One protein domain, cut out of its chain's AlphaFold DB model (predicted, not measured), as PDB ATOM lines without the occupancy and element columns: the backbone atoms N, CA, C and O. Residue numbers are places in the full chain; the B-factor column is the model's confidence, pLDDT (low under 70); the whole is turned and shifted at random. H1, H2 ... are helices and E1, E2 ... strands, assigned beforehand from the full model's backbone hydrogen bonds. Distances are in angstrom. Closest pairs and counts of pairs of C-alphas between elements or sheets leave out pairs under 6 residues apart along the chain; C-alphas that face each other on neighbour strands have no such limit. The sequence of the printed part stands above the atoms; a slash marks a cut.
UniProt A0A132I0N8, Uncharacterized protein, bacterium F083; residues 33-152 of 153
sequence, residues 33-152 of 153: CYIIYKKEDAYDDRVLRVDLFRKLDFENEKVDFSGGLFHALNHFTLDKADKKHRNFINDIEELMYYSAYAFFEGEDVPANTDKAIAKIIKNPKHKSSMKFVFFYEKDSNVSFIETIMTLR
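AT A GLANCE: This is residues 33 to 152 of the 153 residues of an uncharacterized protein of bacterium F083 (UniProt A0A132I0N8). A strongly twisted sheet of six strands curls like part of a barrel round one helix, H2, with the short helix H1 beside E8 and a separate two-stranded hairpin, E3 and E4, reaching away from it. The tip of that hairpin, residues 58 to 63, and the tip of the E1 and E2 hairpin, residues 38 to 43, stick out, and a long loop, residues 74 to 91, joins the two helices. The printed part has 120 residues, with two named helices and eight named strands in the order E1 E2 E3 E4 H1 H2 E5 E6 E7 E8, in the mixed class of helices and strands. The large sheet runs E1 E2 E8 E7 E6 E5 and is mixed, with E2 and E8 parallel; E3 and E4 form an antiparallel sheet of two. The whole is compact, with a radius of gyration of the C-alphas of 14.7 A, and spans 45 by 36 by 26 A.

IN THESE COORDINATES: Start the large sheet at C-alpha 33, at (30.056, 27.378, -37.678): from there E1, residues 33 to 39, runs 19.5 A. E2, residues 42 to 51, measures 25.2 A and bends by 64 degrees at residue 45. Next across the sheet is E8, residues 142 to 151, which runs 25.6 A, bends by 52 degrees at residue 147 and ends with C-alpha 151 at (10.023, 11.788, -30.467). Then come E7, residues 129 to 137, 25.8 A; E6, residues 116 to 122, 19.8 A; and the three-residue E5, residues 107 to 109. Find H2 from C-alpha 92, at (24.362, 24.910, -26.434), to residue 105, 19.6 A long. H1 holds residues 68 to 73, E3 residues 55 to 59 and E4 residues 62 to 66.

HOW THE PARTS SIT: Look first at E5, E6, E7 and E8, a meander, each strand the antiparallel neighbour of the one before. N 109 and O 118 are 2.9 A apart between E5 and E6, N 119 and O 132 are 2.8 A apart between E6 and E7, and N 144 and O 135 are 2.8 A apart between E7 and E8. E2 is parallel to E8, with N 49 and O 143 at 2.8 A. E1 and E2 are an antiparallel hairpin, with N 35 and O 48 at 2.8 A; E1 and E5 are the edge strands. H2 is on one face of this sheet, two layers, and the sheet curls round it: the closest C-alphas of H2 and E6 are those of Ala 102 and Ile 121, 5.9 A apart, and those of E1 and H2 are Ile 35 and Ala 100, 7.0 A apart. H1 stands at the sheet's level, with a height over the sheet of 1.8 A; its closest C-alphas to E8 are those of Gly 68 and Ile 145, 5.0 A apart. H1 and H2 are near each other, with 8 pairs of C-alphas within 10 A. In H1 and H2 every O i to N i+4 pair is within hydrogen-bond range. E3 and E4 are an antiparallel hairpin, with N 57 and O 64 at 2.9 A; the C-alphas of Phe 65 and His 71, the closest of E4 and H1, are 5.2 A apart, while E3 is apart from H1 and H2.

THE WHOLE: The two C-alphas farthest apart are those of Asp 41 and Asn 60, 51.1 A. The printed part has no cut. The link from H1 to H2 is long, 18 residues; within it residues 77 to 78 pair with residues 88 to 89, parallel. The mean pLDDT of the printed part is 81.9, and it is under 70 at residues 75 to 90, residues 124 to 127 and residue 152.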
ATOM      1  N   CYS A  33      29.025  28.392 -37.862       91.19
ATOM      2  CA  CYS A  33      30.056  27.378 -37.678       91.19
ATOM      3  C   CYS A  33      29.908  26.294 -38.746       91.19
ATOM      4  O   CYS A  33      28.793  25.881 -39.056       91.19
ATOM      5  N   TYR A  34      31.026  25.809 -39.279       93.12
ATOM      6  CA  TYR A  34      31.052  24.660 -40.180       93.12
ATOM      7  C   TYR A  34      31.570  23.443 -39.429       93.12
ATOM      8  O   TYR A  34      32.632  23.482 -38.809       93.12
ATOM      9  N   ILE A  35      30.823  22.352 -39.516       94.44
ATOM     10  CA  ILE A  35      31.188  21.062 -38.960       94.44
ATOM     11  C   ILE A  35      31.486  20.134 -40.130       94.44
ATOM     12  O   ILE A  35      30.626  19.860 -40.970       94.44
ATOM     13  N   ILE A  36      32.725  19.659 -40.152       94.06
ATOM     14  CA  ILE A  36      33.215  18.632 -41.062       94.06
ATOM     15  C   ILE A  36      33.605  17.416 -40.234       94.06
ATOM     16  O   ILE A  36      34.130  17.552 -39.125       94.06
ATOM     17  N   TYR A  37      33.342  16.226 -40.759       91.50
ATOM     18  CA  TYR A  37      33.697  14.985 -40.090       91.50
ATOM     19  C   TYR A  37      34.905  14.359 -40.773       91.50
ATOM     20  O   TYR A  37      34.986  14.326 -41.998       91.50
ATOM     21  N   LYS A  38      35.864  13.881 -39.982       90.00
ATOM     22  CA  LYS A  38      37.004  13.120 -40.485       90.00
ATOM     23  C   LYS A  38      36.867  11.685 -40.001       90.00
ATOM     24  O   LYS A  38      36.800  11.455 -38.793       90.00
ATOM     25  N   LYS A  39      36.867  10.739 -40.936       85.12
ATOM     26  CA  LYS A  39      36.859   9.310 -40.647       85.12
ATOM     27  C   LYS A  39      38.186   8.711 -41.080       85.12
ATOM     28  O   LYS A  39      38.507   8.709 -42.264       85.12
ATOM     29  N   GLU A  40      38.942   8.223 -40.099       85.19
ATOM     30  CA  GLU A  40      40.297   7.690 -40.288       85.19
ATOM     31  C   GLU A  40      41.187   8.703 -41.037       85.19
ATOM     32  O   GLU A  40      41.574   9.728 -40.463       85.19
ATOM     33  N   ASP A  41      41.442   8.461 -42.323       88.69
ATOM     34  CA  ASP A  41      42.352   9.243 -43.158       88.69
ATOM     35  C   ASP A  41      41.654  10.183 -44.156       88.69
ATOM     36  O   ASP A  41      42.333  10.970 -44.817       88.69
ATOM     37  N   ALA A  42      40.319  10.173 -44.236       89.69
ATOM     38  CA  ALA A  42      39.556  10.991 -45.181       89.69
ATOM     39  C   ALA A  42      38.529  11.897 -44.489       89.69
ATOM     40  O   ALA A  42      37.996  11.579 -43.423       89.69
ATOM     41  N   TYR A  43      38.251  13.047 -45.106       89.69
ATOM     42  CA  TYR A  43      37.115  13.881 -44.727       89.69
ATOM     43  C   TYR A  43      35.842  13.338 -45.372       89.69
ATOM     44  O   TYR A  43      35.866  12.869 -46.506       89.69
ATOM     45  N   ASP A  44      34.743  13.391 -44.629       89.88
ATOM     46  CA  ASP A  44      33.406  13.163 -45.154       89.88
ATOM     47  C   ASP A  44      33.039  14.311 -46.106       89.88
ATOM     48  O   ASP A  44      33.277  15.479 -45.794       89.88
ATOM     49  N   ASP A  45      32.453  13.979 -47.255       90.31
ATOM     50  CA  ASP A  45      32.050  14.965 -48.267       90.31
ATOM     51  C   ASP A  45      30.849  15.819 -47.821       90.31
ATOM     52  O   ASP A  45      30.521  16.832 -48.448       90.31
ATOM     53  N   ARG A  46      30.159  15.412 -46.748       92.94
ATOM     54  CA  ARG A  46      29.028  16.142 -46.176       92.94
ATOM     55  C   ARG A  46      29.521  17.245 -45.246       92.94
ATOM     56  O   ARG A  46      30.330  17.020 -44.347       92.94
ATOM     57  N   VAL A  47      28.923  18.423 -45.382       95.12
ATOM     58  CA  VAL A  47      29.200  19.581 -44.527       95.12
ATOM     59  C   VAL A  47      27.924  20.015 -43.820       95.12
ATOM     60  O   VAL A  47      26.891  20.212 -44.462       95.12
ATOM     61  N   LEU A  48      28.000  20.196 -42.500       95.38
ATOM     62  CA  LEU A  48      26.932  20.806 -41.710       95.38
ATOM     63  C   LEU A  48      27.329  22.236 -41.347       95.38
ATOM     64  O   LEU A  48      28.268  22.450 -40.585       95.38
ATOM     65  N   ARG A  49      26.588  23.217 -41.854       94.31
ATOM     66  CA  ARG A  49      26.671  24.607 -41.417       94.31
ATOM     67  C   ARG A  49      25.617  24.867 -40.348       94.31
ATOM     68  O   ARG A  49      24.425  24.624 -40.537       94.31
ATOM     69  N   VAL A  50      26.070  25.368 -39.209       92.56
ATOM     70  CA  VAL A  50      25.219  25.750 -38.090       92.56
ATOM     71  C   VAL A  50      25.173  27.263 -37.992       92.56
ATOM     72  O   VAL A  50      26.141  27.907 -37.589       92.56
ATOM     73  N   ASP A  51      24.017  27.807 -38.348       91.50
ATOM     74  CA  ASP A  51      23.697  29.221 -38.196       91.50
ATOM     75  C   ASP A  51      22.944  29.462 -36.885       91.50
ATOM     76  O   ASP A  51      22.271  28.570 -36.353       91.50
ATOM     77  N   LEU A  52      22.978  30.700 -36.390       88.69
ATOM     78  CA  LEU A  52      22.081  31.119 -35.309       88.69
ATOM     79  C   LEU A  52      20.615  31.057 -35.760       88.69
ATOM     80  O   LEU A  52      19.766  30.541 -35.036       88.69
ATOM     81  N   PHE A  53      20.335  31.528 -36.974       89.75
ATOM     82  CA  PHE A  53      19.062  31.386 -37.678       89.75
ATOM     83  C   PHE A  53      19.287  31.569 -39.184       89.75
ATOM     84  O   PHE A  53      20.238  32.240 -39.578       89.75
ATOM     85  N   ARG A  54      18.408  31.026 -40.037       87.00
ATOM     86  CA  ARG A  54      18.482  31.249 -41.499       87.00
ATOM     87  C   ARG A  54      17.546  32.350 -41.974       87.00
ATOM     88  O   ARG A  54      17.866  33.082 -42.906       87.00
ATOM     89  N   LYS A  55      16.371  32.469 -41.360       88.25
ATOM     90  CA  LYS A  55      15.363  33.458 -41.746       88.25
ATOM     91  C   LYS A  55      14.617  33.975 -40.519       88.25
ATOM     92  O   LYS A  55      14.468  33.259 -39.531       88.25
ATOM     93  N   LEU A  56      14.172  35.224 -40.610       87.25
ATOM     94  CA  LEU A  56      13.152  35.791 -39.736       87.25
ATOM     95  C   LEU A  56      11.817  35.746 -40.473       87.25
ATOM     96  O   LEU A  56      11.705  36.281 -41.580       87.25
ATOM     97  N   ASP A  57      10.832  35.104 -39.864       84.56
ATOM     98  CA  ASP A  57       9.460  35.095 -40.344       84.56
ATOM     99  C   ASP A  57       8.617  36.050 -39.502       84.56
ATOM    100  O   ASP A  57       8.742  36.117 -38.276       84.56
ATOM    101  N   PHE A  58       7.782  36.821 -40.191       81.88
ATOM    102  CA  PHE A  58       6.904  37.819 -39.599       81.88
ATOM    103  C   PHE A  58       5.466  37.341 -39.789       81.88
ATOM    104  O   PHE A  58       4.905  37.472 -40.877       81.88
ATOM    105  N   GLU A  59       4.874  36.770 -38.743       77.62
ATOM    106  CA  GLU A  59       3.487  36.299 -38.750       77.62
ATOM    107  C   GLU A  59       2.708  36.967 -37.618       77.62
ATOM    108  O   GLU A  59       3.090  36.865 -36.457       77.62
ATOM    109  N   ASN A  60       1.594  37.636 -37.940       71.12
ATOM    110  CA  ASN A  60       0.671  38.228 -36.958       71.12
ATOM    111  C   ASN A  60       1.375  39.056 -35.861       71.12
ATOM    112  O   ASN A  60       1.163  38.818 -34.674       71.12
ATOM    113  N   GLU A  61       2.251  39.986 -36.260       73.19
ATOM    114  CA  GLU A  61       3.055  40.848 -35.363       73.19
ATOM    115  C   GLU A  61       4.109  40.111 -34.510       73.19
ATOM    116  O   GLU A  61       4.868  40.738 -33.768       73.19
ATOM    117  N   LYS A  62       4.224  38.786 -34.651       72.88
ATOM    118  CA  LYS A  62       5.237  37.965 -33.996       72.88
ATOM    119  C   LYS A  62       6.402  37.700 -34.946       72.88
ATOM    120  O   LYS A  62       6.220  37.364 -36.113       72.88
ATOM    121  N   VAL A  63       7.614  37.853 -34.416       79.81
ATOM    122  CA  VAL A  63       8.855  37.509 -35.119       79.81
ATOM    123  C   VAL A  63       9.311  36.141 -34.647       79.81
ATOM    124  O   VAL A  63       9.672  35.999 -33.476       79.81
ATOM    125  N   ASP A  64       9.337  35.174 -35.558       82.38
ATOM    126  CA  ASP A  64       9.842  33.829 -35.311       82.38
ATOM    127  C   ASP A  64      11.121  33.564 -36.118       82.38
ATOM    128  O   ASP A  64      11.341  34.094 -37.208       82.38
ATOM    129  N   PHE A  65      12.009  32.763 -35.531       86.00
ATOM    130  CA  PHE A  65      13.242  32.323 -36.173       86.00
ATOM    131  C   PHE A  65      12.993  31.019 -36.915       86.00
ATOM    132  O   PHE A  65      12.405  30.101 -36.340       86.00
ATOM    133  N   SER A  66      13.514  30.912 -38.133       87.12
ATOM    134  CA  SER A  66      13.428  29.708 -38.959       87.12
ATOM    135  C   SER A  66      14.806  29.151 -39.284       87.12
ATOM    136  O   SER A  66      15.694  29.860 -39.775       87.12
ATOM    137  N   GLY A  67      14.972  27.852 -39.021       85.12
ATOM    138  CA  GLY A  67      16.252  27.152 -39.078       85.12
ATOM    139  C   GLY A  67      17.293  27.657 -38.077       85.12
ATOM    140  O   GLY A  67      17.128  28.695 -37.442       85.12
ATOM    141  N   GLY A  68      18.390  26.916 -37.962       89.00
ATOM    142  CA  GLY A  68      19.500  27.234 -37.067       89.00
ATOM    143  C   GLY A  68      19.205  26.977 -35.588       89.00
ATOM    144  O   GLY A  68      18.197  26.370 -35.209       89.00
ATOM    145  N   LEU A  69      20.124  27.435 -34.740       87.62
ATOM    146  CA  LEU A  69      20.095  27.180 -33.301       87.62
ATOM    147  C   LEU A  69      18.901  27.828 -32.603       87.62
ATOM    148  O   LEU A  69      18.281  27.178 -31.772       87.62
ATOM    149  N   PHE A  70      18.530  29.066 -32.935       85.56
ATOM    150  CA  PHE A  70      17.409  29.745 -32.277       85.56
ATOM    151  C   PHE A  70      16.077  29.045 -32.546       85.56
ATOM    152  O   PHE A  70      15.285  28.874 -31.620       85.56
ATOM    153  N   HIS A  71      15.852  28.572 -33.776       85.75
ATOM    154  CA  HIS A  71      14.665  27.779 -34.084       85.75
ATOM    155  C   HIS A  71      14.672  26.446 -33.325       85.75
ATOM    156  O   HIS A  71      13.673  26.082 -32.709       85.75
ATOM    157  N   ALA A  72      15.807  25.740 -33.315       83.38
ATOM    158  CA  ALA A  72      15.937  24.489 -32.576       83.38
ATOM    159  C   ALA A  72      15.687  24.674 -31.070       83.38
ATOM    160  O   ALA A  72      14.958  23.887 -30.469       83.38
ATOM    161  N   LEU A  73      16.247  25.728 -30.471       77.94
ATOM    162  CA  LEU A  73      16.137  26.032 -29.045       77.94
ATOM    163  C   LEU A  73      14.703  26.319 -28.594       77.94
ATOM    164  O   LEU A  73      14.388  26.030 -27.445       77.94
ATOM    165  N   ASN A  74      13.805  26.774 -29.475       74.12
ATOM    166  CA  ASN A  74      12.382  26.924 -29.139       74.12
ATOM    167  C   ASN A  74      11.729  25.605 -28.692       74.12
ATOM    168  O   ASN A  74      10.704  25.610 -28.009       74.12
ATOM    169  N   HIS A  75      12.307  24.464 -29.074       69.88
ATOM    170  CA  HIS A  75      11.830  23.149 -28.670       69.88
ATOM    171  C   HIS A  75      12.457  22.636 -27.376       69.88
ATOM    172  O   HIS A  75      12.031  21.575 -26.917       69.88
ATOM    173  N   PHE A  76      13.412  23.352 -26.777       67.25
ATOM    174  CA  PHE A  76      14.144  22.933 -25.584       67.25
ATOM    175  C   PHE A  76      14.067  23.967 -24.462       67.25
ATOM    176  O   PHE A  76      13.786  25.143 -24.663       67.25
ATOM    177  N   THR A  77      14.348  23.514 -23.249       60.56
ATOM    178  CA  THR A  77      14.570  24.382 -22.096       60.56
ATOM    179  C   THR A  77      15.997  24.211 -21.623       60.56
ATOM    180  O   THR A  77      16.461  23.086 -21.428       60.56
ATOM    181  N   LEU A  78      16.674  25.351 -21.493       60.94
ATOM    182  CA  LEU A  78      18.010  25.467 -20.933       60.94
ATOM    183  C   LEU A  78      17.892  25.517 -19.408       60.94
ATOM    184  O   LEU A  78      17.080  26.271 -18.876       60.94
ATOM    185  N   ASP A  79      18.731  24.732 -18.738       52.03
ATOM    186  CA  ASP A  79      18.828  24.621 -17.280       52.03
ATOM    187  C   ASP A  79      17.620  23.961 -16.563       52.03
ATOM    188  O   ASP A  79      16.461  24.004 -16.980       52.03
ATOM    189  N   LYS A  80      17.898  23.286 -15.443       50.25
ATOM    190  CA  LYS A  80      16.960  22.424 -14.693       50.25
ATOM    191  C   LYS A  80      15.906  23.190 -13.885       50.25
ATOM    192  O   LYS A  80      15.177  22.564 -13.109       50.25
ATOM    193  N   ALA A  81      15.839  24.513 -14.013       42.56
ATOM    194  CA  ALA A  81      15.022  25.360 -13.149       42.56
ATOM    195  C   ALA A  81      13.513  25.110 -13.328       42.56
ATOM    196  O   ALA A  81      12.779  25.128 -12.341       42.56
ATOM    197  N   ASP A  82      13.064  24.745 -14.535       45.22
ATOM    198  CA  ASP A  82      11.646  24.516 -14.813       45.22
ATOM    199  C   ASP A  82      11.343  23.092 -15.293       45.22
ATOM    200  O   ASP A  82      11.320  22.765 -16.480       45.22
ATOM    201  N   LYS A  83      10.972  22.231 -14.336       43.62
ATOM    202  CA  LYS A  83      10.498  20.845 -14.552       43.62
ATOM    203  C   LYS A  83       9.213  20.723 -15.397       43.62
ATOM    204  O   LYS A  83       8.692  19.619 -15.551       43.62
ATOM    205  N   LYS A  84       8.653  21.832 -15.893       43.53
ATOM    206  CA  LYS A  84       7.425  21.858 -16.709       43.53
ATOM    207  C   LYS A  84       7.689  21.744 -18.208       43.53
ATOM    208  O   LYS A  84       6.779  21.366 -18.949       43.53
ATOM    209  N   HIS A  85       8.912  22.009 -18.653       45.94
ATOM    210  CA  HIS A  85       9.295  21.784 -20.038       45.94
ATOM    211  C   HIS A  85       9.810  20.357 -20.225       45.94
ATOM    212  O   HIS A  85      10.348  19.752 -19.309       45.94
ATOM    213  N   ARG A  86       9.524  19.749 -21.379       49.50
ATOM    214  CA  ARG A  86       9.658  18.290 -21.575       49.50
ATOM    215  C   ARG A  86      10.913  17.876 -22.345       49.50
ATOM    216  O   ARG A  86      11.216  16.689 -22.399       49.50
ATOM    217  N   ASN A  87      11.637  18.847 -22.896       57.75
ATOM    218  CA  ASN A  87      12.835  18.655 -23.699       57.75
ATOM    219  C   ASN A  87      13.960  19.470 -23.064       57.75
ATOM    220  O   ASN A  87      13.868  20.694 -23.011       57.75
ATOM    221  N   PHE A  88      14.991  18.793 -22.571       61.75
ATOM    222  CA  PHE A  88      16.097  19.424 -21.862       61.75
ATOM    223  C   PHE A  88      17.388  19.235 -22.643       61.75
ATOM    224  O   PHE A  88      17.679  18.135 -23.114       61.75
ATOM    225  N   ILE A  89      18.155  20.311 -22.732       63.62
ATOM    226  CA  ILE A  89      19.581  20.291 -23.047       63.62
ATOM    227  C   ILE A  89      20.282  21.043 -21.917       63.62
ATOM    228  O   ILE A  89      19.717  21.987 -21.355       63.62
ATOM    229  N   ASN A  90      21.475  20.603 -21.535       59.53
ATOM    230  CA  ASN A  90      22.217  21.267 -20.467       59.53
ATOM    231  C   ASN A  90      22.734  22.636 -20.924       59.53
ATOM    232  O   ASN A  90      22.670  23.601 -20.169       59.53
ATOM    233  N   ASP A  91      23.215  22.703 -22.163       70.62
ATOM    234  CA  ASP A  91      23.828  23.877 -22.770       70.62
ATOM    235  C   ASP A  91      23.785  23.781 -24.309       70.62
ATOM    236  O   ASP A  91      23.283  22.814 -24.897       70.62
ATOM    237  N   ILE A  92      24.287  24.825 -24.970       79.69
ATOM    238  CA  ILE A  92      24.362  24.910 -26.434       79.69
ATOM    239  C   ILE A  92      25.396  23.922 -26.997       79.69
ATOM    240  O   ILE A  92      25.204  23.414 -28.102       79.69
ATOM    241  N   GLU A  93      26.465  23.613 -26.258       83.81
ATOM    242  CA  GLU A  93      27.515  22.688 -26.705       83.81
ATOM    243  C   GLU A  93      26.959  21.272 -26.888       83.81
ATOM    244  O   GLU A  93      27.242  20.605 -27.883       83.81
ATOM    245  N   GLU A  94      26.087  20.837 -25.981       83.12
ATOM    246  CA  GLU A  94      25.380  19.566 -26.077       83.12
ATOM    247  C   GLU A  94      24.458  19.516 -27.308       83.12
ATOM    248  O   GLU A  94      24.424  18.505 -28.016       83.12
ATOM    249  N   LEU A  95      23.746  20.606 -27.616       84.88
ATOM    250  CA  LEU A  95      22.914  20.685 -28.822       84.88
ATOM    251  C   LEU A  95      23.761  20.621 -30.099       84.88
ATOM    252  O   LEU A  95      23.391  19.927 -31.049       84.88
ATOM    253  N   MET A  96      24.904  21.310 -30.114       89.31
ATOM    254  CA  MET A  96      25.871  21.267 -31.213       89.31
ATOM    255  C   MET A  96      26.411  19.851 -31.417       89.31
ATOM    256  O   MET A  96      26.404  19.344 -32.540       89.31
ATOM    257  N   TYR A  97      26.801  19.185 -30.329       90.06
ATOM    258  CA  TYR A  97      27.267  17.804 -30.352       90.06
ATOM    259  C   TYR A  97      26.205  16.857 -30.921       90.06
ATOM    260  O   TYR A  97      26.494  16.104 -31.851       90.06
ATOM    261  N   TYR A  98      24.967  16.910 -30.420       90.06
ATOM    262  CA  TYR A  98      23.902  16.042 -30.925       90.06
ATOM    263  C   TYR A  98      23.534  16.338 -32.377       90.06
ATOM    264  O   TYR A  98      23.243  15.404 -33.119       90.06
ATOM    265  N   SER A  99      23.585  17.605 -32.794       92.25
ATOM    266  CA  SER A  99      23.344  17.992 -34.188       92.25
ATOM    267  C   SER A  99      24.402  17.399 -35.117       92.25
ATOM    268  O   SER A  99      24.050  16.792 -36.127       92.25
ATOM    269  N   ALA A 100      25.682  17.499 -34.747       94.06
ATOM    270  CA  ALA A 100      26.775  16.884 -35.492       94.06
ATOM    271  C   ALA A 100      26.645  15.356 -35.519       94.06
ATOM    272  O   ALA A 100      26.654  14.746 -36.587       94.06
ATOM    273  N   TYR A 101      26.456  14.735 -34.355       93.12
ATOM    274  CA  TYR A 101      26.341  13.285 -34.244       93.12
ATOM    275  C   TYR A 101      25.163  12.739 -35.058       93.12
ATOM    276  O   TYR A 101      25.327  11.789 -35.817       93.12
ATOM    277  N   ALA A 102      23.988  13.368 -34.973       94.00
ATOM    278  CA  ALA A 102      22.830  12.968 -35.763       94.00
ATOM    279  C   ALA A 102      23.067  13.127 -37.267       94.00
ATOM    280  O   ALA A 102      22.663  12.259 -38.036       94.00
ATOM    281  N   PHE A 103      23.722  14.207 -37.692       95.25
ATOM    282  CA  PHE A 103      23.993  14.450 -39.105       95.25
ATOM    283  C   PHE A 103      24.920  13.389 -39.712       95.25
ATOM    284  O   PHE A 103      24.613  12.825 -40.766       95.25
ATOM    285  N   PHE A 104      26.031  13.091 -39.036       93.31
ATOM    286  CA  PHE A 104      27.049  12.188 -39.570       93.31
ATOM    287  C   PHE A 104      26.727  10.710 -39.335       93.31
ATOM    288  O   PHE A 104      26.894   9.920 -40.264       93.31
ATOM    289  N   GLU A 105      26.204  10.367 -38.156       92.44
ATOM    290  CA  GLU A 105      26.073   8.986 -37.660       92.44
ATOM    291  C   GLU A 105      24.622   8.573 -37.348       92.44
ATOM    292  O   GLU A 105      24.362   7.431 -36.969       92.44
ATOM    293  N   GLY A 106      23.654   9.487 -37.469       92.81
ATOM    294  CA  GLY A 106      22.250   9.201 -37.177       92.81
ATOM    295  C   GLY A 106      21.583   8.283 -38.203       92.81
ATOM    296  O   GLY A 106      21.951   8.244 -39.382       92.81
ATOM    297  N   GLU A 107      20.538   7.589 -37.750       93.62
ATOM    298  CA  GLU A 107      19.718   6.713 -38.587       93.62
ATOM    299  C   GLU A 107      18.847   7.542 -39.534       93.62
ATOM    300  O   GLU A 107      18.130   8.440 -39.086       93.62
ATOM    301  N   ASP A 108      18.901   7.243 -40.833       92.75
ATOM    302  CA  ASP A 108      18.055   7.888 -41.837       92.75
ATOM    303  C   ASP A 108      16.584   7.532 -41.652       92.75
ATOM    304  O   ASP A 108      16.212   6.366 -41.528       92.75
ATOM    305  N   VAL A 109      15.728   8.550 -41.701       90.31
ATOM    306  CA  VAL A 109      14.276   8.381 -41.713       90.31
ATOM    307  C   VAL A 109      13.625   9.256 -42.777       90.31
ATOM    308  O   VAL A 109      14.202  10.266 -43.186       90.31
ATOM    309  N   PRO A 110      12.390   8.932 -43.202       85.12
ATOM    310  CA  PRO A 110      11.662   9.773 -44.135       85.12
ATOM    311  C   PRO A 110      11.535  11.219 -43.636       85.12
ATOM    312  O   PRO A 110      11.084  11.500 -42.510       85.12
ATOM    313  N   ALA A 111      11.939  12.141 -44.502       81.00
ATOM    314  CA  ALA A 111      11.668  13.557 -44.363       81.00
ATOM    315  C   ALA A 111      10.365  13.917 -45.086       81.00
ATOM    316  O   ALA A 111       9.920  13.217 -45.991       81.00
ATOM    317  N   ASN A 112       9.751  15.029 -44.684       76.44
ATOM    318  CA  ASN A 112       8.507  15.502 -45.299       76.44
ATOM    319  C   ASN A 112       8.735  16.163 -46.671       76.44
ATOM    320  O   ASN A 112       7.767  16.508 -47.342       76.44
ATOM    321  N   THR A 113       9.992  16.401 -47.063       75.75
ATOM    322  CA  THR A 113      10.361  17.048 -48.326       75.75
ATOM    323  C   THR A 113      11.658  16.453 -48.875       75.75
ATOM    324  O   THR A 113      12.533  16.061 -48.106       75.75
ATOM    325  N   ASP A 114      11.823  16.471 -50.200       70.00
ATOM    326  CA  ASP A 114      13.034  15.977 -50.884       70.00
ATOM    327  C   ASP A 114      14.280  16.846 -50.636       70.00
ATOM    328  O   ASP A 114      15.393  16.488 -51.020       70.00
ATOM    329  N   LYS A 115      14.097  18.028 -50.035       74.12
ATOM    330  CA  LYS A 115      15.181  18.949 -49.659       74.12
ATOM    331  C   LYS A 115      15.624  18.769 -48.211       74.12
ATOM    332  O   LYS A 115      16.492  19.508 -47.751       74.12
ATOM    333  N   ALA A 116      15.009  17.838 -47.491       83.12
ATOM    334  CA  ALA A 116      15.287  17.605 -46.094       83.12
ATOM    335  C   ALA A 116      15.875  16.209 -45.876       83.12
ATOM    336  O   ALA A 116      15.381  15.215 -46.400       83.12
ATOM    337  N   ILE A 117      16.919  16.137 -45.058       88.94
ATOM    338  CA  ILE A 117      17.465  14.893 -44.522       88.94
ATOM    339  C   ILE A 117      16.959  14.797 -43.092       88.94
ATOM    340  O   ILE A 117      17.186  15.702 -42.290       88.94
ATOM    341  N   ALA A 118      16.255  13.721 -42.758       91.81
ATOM    342  CA  ALA A 118      15.812  13.494 -41.396       91.81
ATOM    343  C   ALA A 118      16.605  12.349 -40.772       91.81
ATOM    344  O   ALA A 118      16.723  11.270 -41.347       91.81
ATOM    345  N   LYS A 119      17.134  12.599 -39.578       93.81
ATOM    346  CA  LYS A 119      17.974  11.670 -38.828       93.81
ATOM    347  C   LYS A 119      17.393  11.437 -37.448       93.81
ATOM    348  O   LYS A 119      16.875  12.369 -36.831       93.81
ATOM    349  N   ILE A 120      17.494  10.219 -36.936       91.38
ATOM    350  CA  ILE A 120      17.143   9.908 -35.553       91.38
ATOM    351  C   ILE A 120      18.384   9.460 -34.792       91.38
ATOM    352  O   ILE A 120      19.159   8.632 -35.262       91.38
ATOM    353  N   ILE A 121      18.523   9.971 -33.570       91.00
ATOM    354  CA  ILE A 121      19.438   9.419 -32.572       91.00
ATOM    355  C   ILE A 121      18.674   9.067 -31.301       91.00
ATOM    356  O   ILE A 121      17.707   9.734 -30.915       91.00
ATOM    357  N   LYS A 122      19.115   8.010 -30.618       85.38
ATOM    358  CA  LYS A 122      18.673   7.745 -29.246       85.38
ATOM    359  C   LYS A 122      19.361   8.754 -28.341       85.38
ATOM    360  O   LYS A 122      20.583   8.847 -28.361       85.38
ATOM    361  N   ASN A 123      18.592   9.502 -27.555       72.88
ATOM    362  CA  ASN A 123      19.195  10.392 -26.577       72.88
ATOM    363  C   ASN A 123      19.880   9.528 -25.495       72.88
ATOM    364  O   ASN A 123      19.213   8.704 -24.872       72.88
ATOM    365  N   PRO A 124      21.192   9.666 -25.251       63.06
ATOM    366  CA  PRO A 124      21.878   8.837 -24.261       63.06
ATOM    367  C   PRO A 124      21.445   9.149 -22.817       63.06
ATOM    368  O   PRO A 124      21.541   8.286 -21.946       63.06
ATOM    369  N   LYS A 125      20.934  10.359 -22.552       65.06
ATOM    370  CA  LYS A 125      20.477  10.807 -21.226       65.06
ATOM    371  C   LYS A 125      18.978  10.601 -20.994       65.06
ATOM    372  O   LYS A 125      18.542  10.512 -19.846       65.06
ATOM    373  N   HIS A 126      18.177  10.497 -22.056       65.75
ATOM    374  CA  HIS A 126      16.720  10.380 -21.972       65.75
ATOM    375  C   HIS A 126      16.199   9.149 -22.718       65.75
ATOM    376  O   HIS A 126      16.674   8.798 -23.785       65.75
ATOM    377  N   LYS A 127      15.147   8.499 -22.204       68.25
ATOM    378  CA  LYS A 127      14.542   7.318 -22.861       68.25
ATOM    379  C   LYS A 127      13.851   7.624 -24.208       68.25
ATOM    380  O   LYS A 127      13.298   6.693 -24.800       68.25
ATOM    381  N   SER A 128      13.822   8.881 -24.648       75.25
ATOM    382  CA  SER A 128      13.225   9.351 -25.901       75.25
ATOM    383  C   SER A 128      14.263   9.452 -27.021       75.25
ATOM    384  O   SER A 128      15.438   9.731 -26.786       75.25
ATOM    385  N   SER A 129      13.822   9.245 -28.259       86.00
ATOM    386  CA  SER A 129      14.648   9.544 -29.430       86.00
ATOM    387  C   SER A 129      14.520  11.017 -29.809       86.00
ATOM    388  O   SER A 129      13.512  11.660 -29.514       86.00
ATOM    389  N   MET A 130      15.525  11.550 -30.489       87.31
ATOM    390  CA  MET A 130      15.498  12.888 -31.072       87.31
ATOM    391  C   MET A 130      15.543  12.761 -32.591       87.31
ATOM    392  O   MET A 130      16.389  12.044 -33.121       87.31
ATOM    393  N   LYS A 131      14.618  13.440 -33.269       89.69
ATOM    394  CA  LYS A 131      14.581  13.603 -34.719       89.69
ATOM    395  C   LYS A 131      15.202  14.947 -35.070       89.69
ATOM    396  O   LYS A 131      14.707  15.989 -34.650       89.69
ATOM    397  N   PHE A 132      16.248  14.902 -35.871       92.44
ATOM    398  CA  PHE A 132      16.890  16.058 -36.465       92.44
ATOM    399  C   PHE A 132      16.429  16.155 -37.908       92.44
ATOM    400  O   PHE A 132      16.379  15.147 -38.612       92.44
ATOM    401  N   VAL A 133      16.059  17.353 -38.336       92.62
ATOM    402  CA  VAL A 133      15.753  17.643 -39.731       92.62
ATOM    403  C   VAL A 133      16.782  18.645 -40.214       92.62
ATOM    404  O   VAL A 133      16.970  19.699 -39.603       92.62
ATOM    405  N   PHE A 134      17.441  18.301 -41.309       94.44
ATOM    406  CA  PHE A 134      18.441  19.123 -41.958       94.44
ATOM    407  C   PHE A 134      17.937  19.544 -43.327       94.44
ATOM    408  O   PHE A 134      17.430  18.713 -44.069       94.44
ATOM    409  N   PHE A 135      18.090  20.814 -43.670       92.94
ATOM    410  CA  PHE A 135      17.872  21.311 -45.021       92.94
ATOM    411  C   PHE A 135      19.159  21.169 -45.826       92.94
ATOM    412  O   PHE A 135      20.205  21.612 -45.360       92.94
ATOM    413  N   TYR A 136      19.090  20.582 -47.017       92.44
ATOM    414  CA  TYR A 136      20.240  20.439 -47.905       92.44
ATOM    415  C   TYR A 136      20.179  21.445 -49.059       92.44
ATOM    416  O   TYR A 136      19.236  21.446 -49.859       92.44
ATOM    417  N   GLU A 137      21.207  22.283 -49.159       91.00
ATOM    418  CA  GLU A 137      21.399  23.230 -50.250       91.00
ATOM    419  C   GLU A 137      22.320  22.626 -51.315       91.00
ATOM    420  O   GLU A 137      23.522  22.451 -51.112       91.00
ATOM    421  N   LYS A 138      21.735  22.300 -52.472       88.81
ATOM    422  CA  LYS A 138      22.435  21.602 -53.560       88.81
ATOM    423  C   LYS A 138      23.547  22.438 -54.188       88.81
ATOM    424  O   LYS A 138      24.585  21.885 -54.527       88.81
ATOM    425  N   ASP A 139      23.328  23.743 -54.332       89.94
ATOM    426  CA  ASP A 139      24.252  24.627 -55.052       89.94
ATOM    427  C   ASP A 139      25.578  24.810 -54.301       89.94
ATOM    428  O   ASP A 139      26.635  24.906 -54.921       89.94
ATOM    429  N   SER A 140      25.532  24.820 -52.965       89.56
ATOM    430  CA  SER A 140      26.709  24.946 -52.100       89.56
ATOM    431  C   SER A 140      27.223  23.606 -51.562       89.56
ATOM    432  O   SER A 140      28.315  23.560 -51.002       89.56
ATOM    433  N   ASN A 141      26.465  22.517 -51.736       90.81
ATOM    434  CA  ASN A 141      26.706  21.215 -51.109       90.81
ATOM    435  C   ASN A 141      26.802  21.292 -49.568       90.81
ATOM    436  O   ASN A 141      27.616  20.616 -48.937       90.81
ATOM    437  N   VAL A 142      25.959  22.120 -48.946       93.00
ATOM    438  CA  VAL A 142      25.940  22.334 -47.491       93.00
ATOM    439  C   VAL A 142      24.579  21.963 -46.914       93.00
ATOM    440  O   VAL A 142      23.530  22.243 -47.492       93.00
ATOM    441  N   SER A 143      24.591  21.325 -45.746       94.81
ATOM    442  CA  SER A 143      23.389  21.059 -44.955       94.81
ATOM    443  C   SER A 143      23.270  22.021 -43.780       94.81
ATOM    444  O   SER A 143      24.271  22.446 -43.213       94.81
ATOM    445  N   PHE A 144      22.040  22.318 -43.378       93.81
ATOM    446  CA  PHE A 144      21.706  23.265 -42.318       93.81
ATOM    447  C   PHE A 144      20.718  22.641 -41.347       93.81
ATOM    448  O   PHE A 144      19.872  21.851 -41.755       93.81
ATOM    449  N   ILE A 145      20.752  23.038 -40.077       92.12
ATOM    450  CA  ILE A 145      19.704  22.649 -39.125       92.12
ATOM    451  C   ILE A 145      18.392  23.330 -39.536       92.12
ATOM    452  O   ILE A 145      18.296  24.558 -39.545       92.12
ATOM    453  N   GLU A 146      17.377  22.534 -39.861       90.31
ATOM    454  CA  GLU A 146      16.016  23.018 -40.104       90.31
ATOM    455  C   GLU A 146      15.254  23.064 -38.781       90.31
ATOM    456  O   GLU A 146      14.800  24.120 -38.357       90.31
ATOM    457  N   THR A 147      15.154  21.921 -38.100       87.69
ATOM    458  CA  THR A 147      14.478  21.802 -36.808       87.69
ATOM    459  C   THR A 147      14.926  20.546 -36.064       87.69
ATOM    460  O   THR A 147      15.500  19.621 -36.647       87.69
ATOM    461  N   ILE A 148      14.661  20.506 -34.761       87.50
ATOM    462  CA  ILE A 148      14.973  19.375 -33.889       87.50
ATOM    463  C   ILE A 148      13.747  19.086 -33.027       87.50
ATOM    464  O   ILE A 148      13.202  19.970 -32.369       87.50
ATOM    465  N   MET A 149      13.315  17.829 -33.023       84.31
ATOM    466  CA  MET A 149      12.111  17.378 -32.337       84.31
ATOM    467  C   MET A 149      12.419  16.182 -31.444       84.31
ATOM    468  O   MET A 149      13.042  15.214 -31.872       84.31
ATOM    469  N   THR A 150      11.891  16.172 -30.225       78.25
ATOM    470  CA  THR A 150      11.879  14.951 -29.412       78.25
ATOM    471  C   THR A 150      10.721  14.058 -29.836       78.25
ATOM    472  O   THR A 150       9.563  14.481 -29.851       78.25
ATOM    473  N   LEU A 151      11.018  12.799 -30.145       75.38
ATOM    474  CA  LEU A 151      10.023  11.788 -30.467       75.38
ATOM    475  C   LEU A 151       9.495  11.141 -29.187       75.38
ATOM    476  O   LEU A 151      10.258  10.739 -28.301       75.38
ATOM    477  N   ARG A 152       8.168  11.040 -29.092       65.19
ATOM    478  CA  ARG A 152       7.497  10.331 -27.998       65.19
ATOM    479  C   ARG A 152       7.592   8.822 -28.235       65.19
ATOM    480  O   ARG A 152       7.581   8.383 -29.381       65.19
TER     481      ARG A 152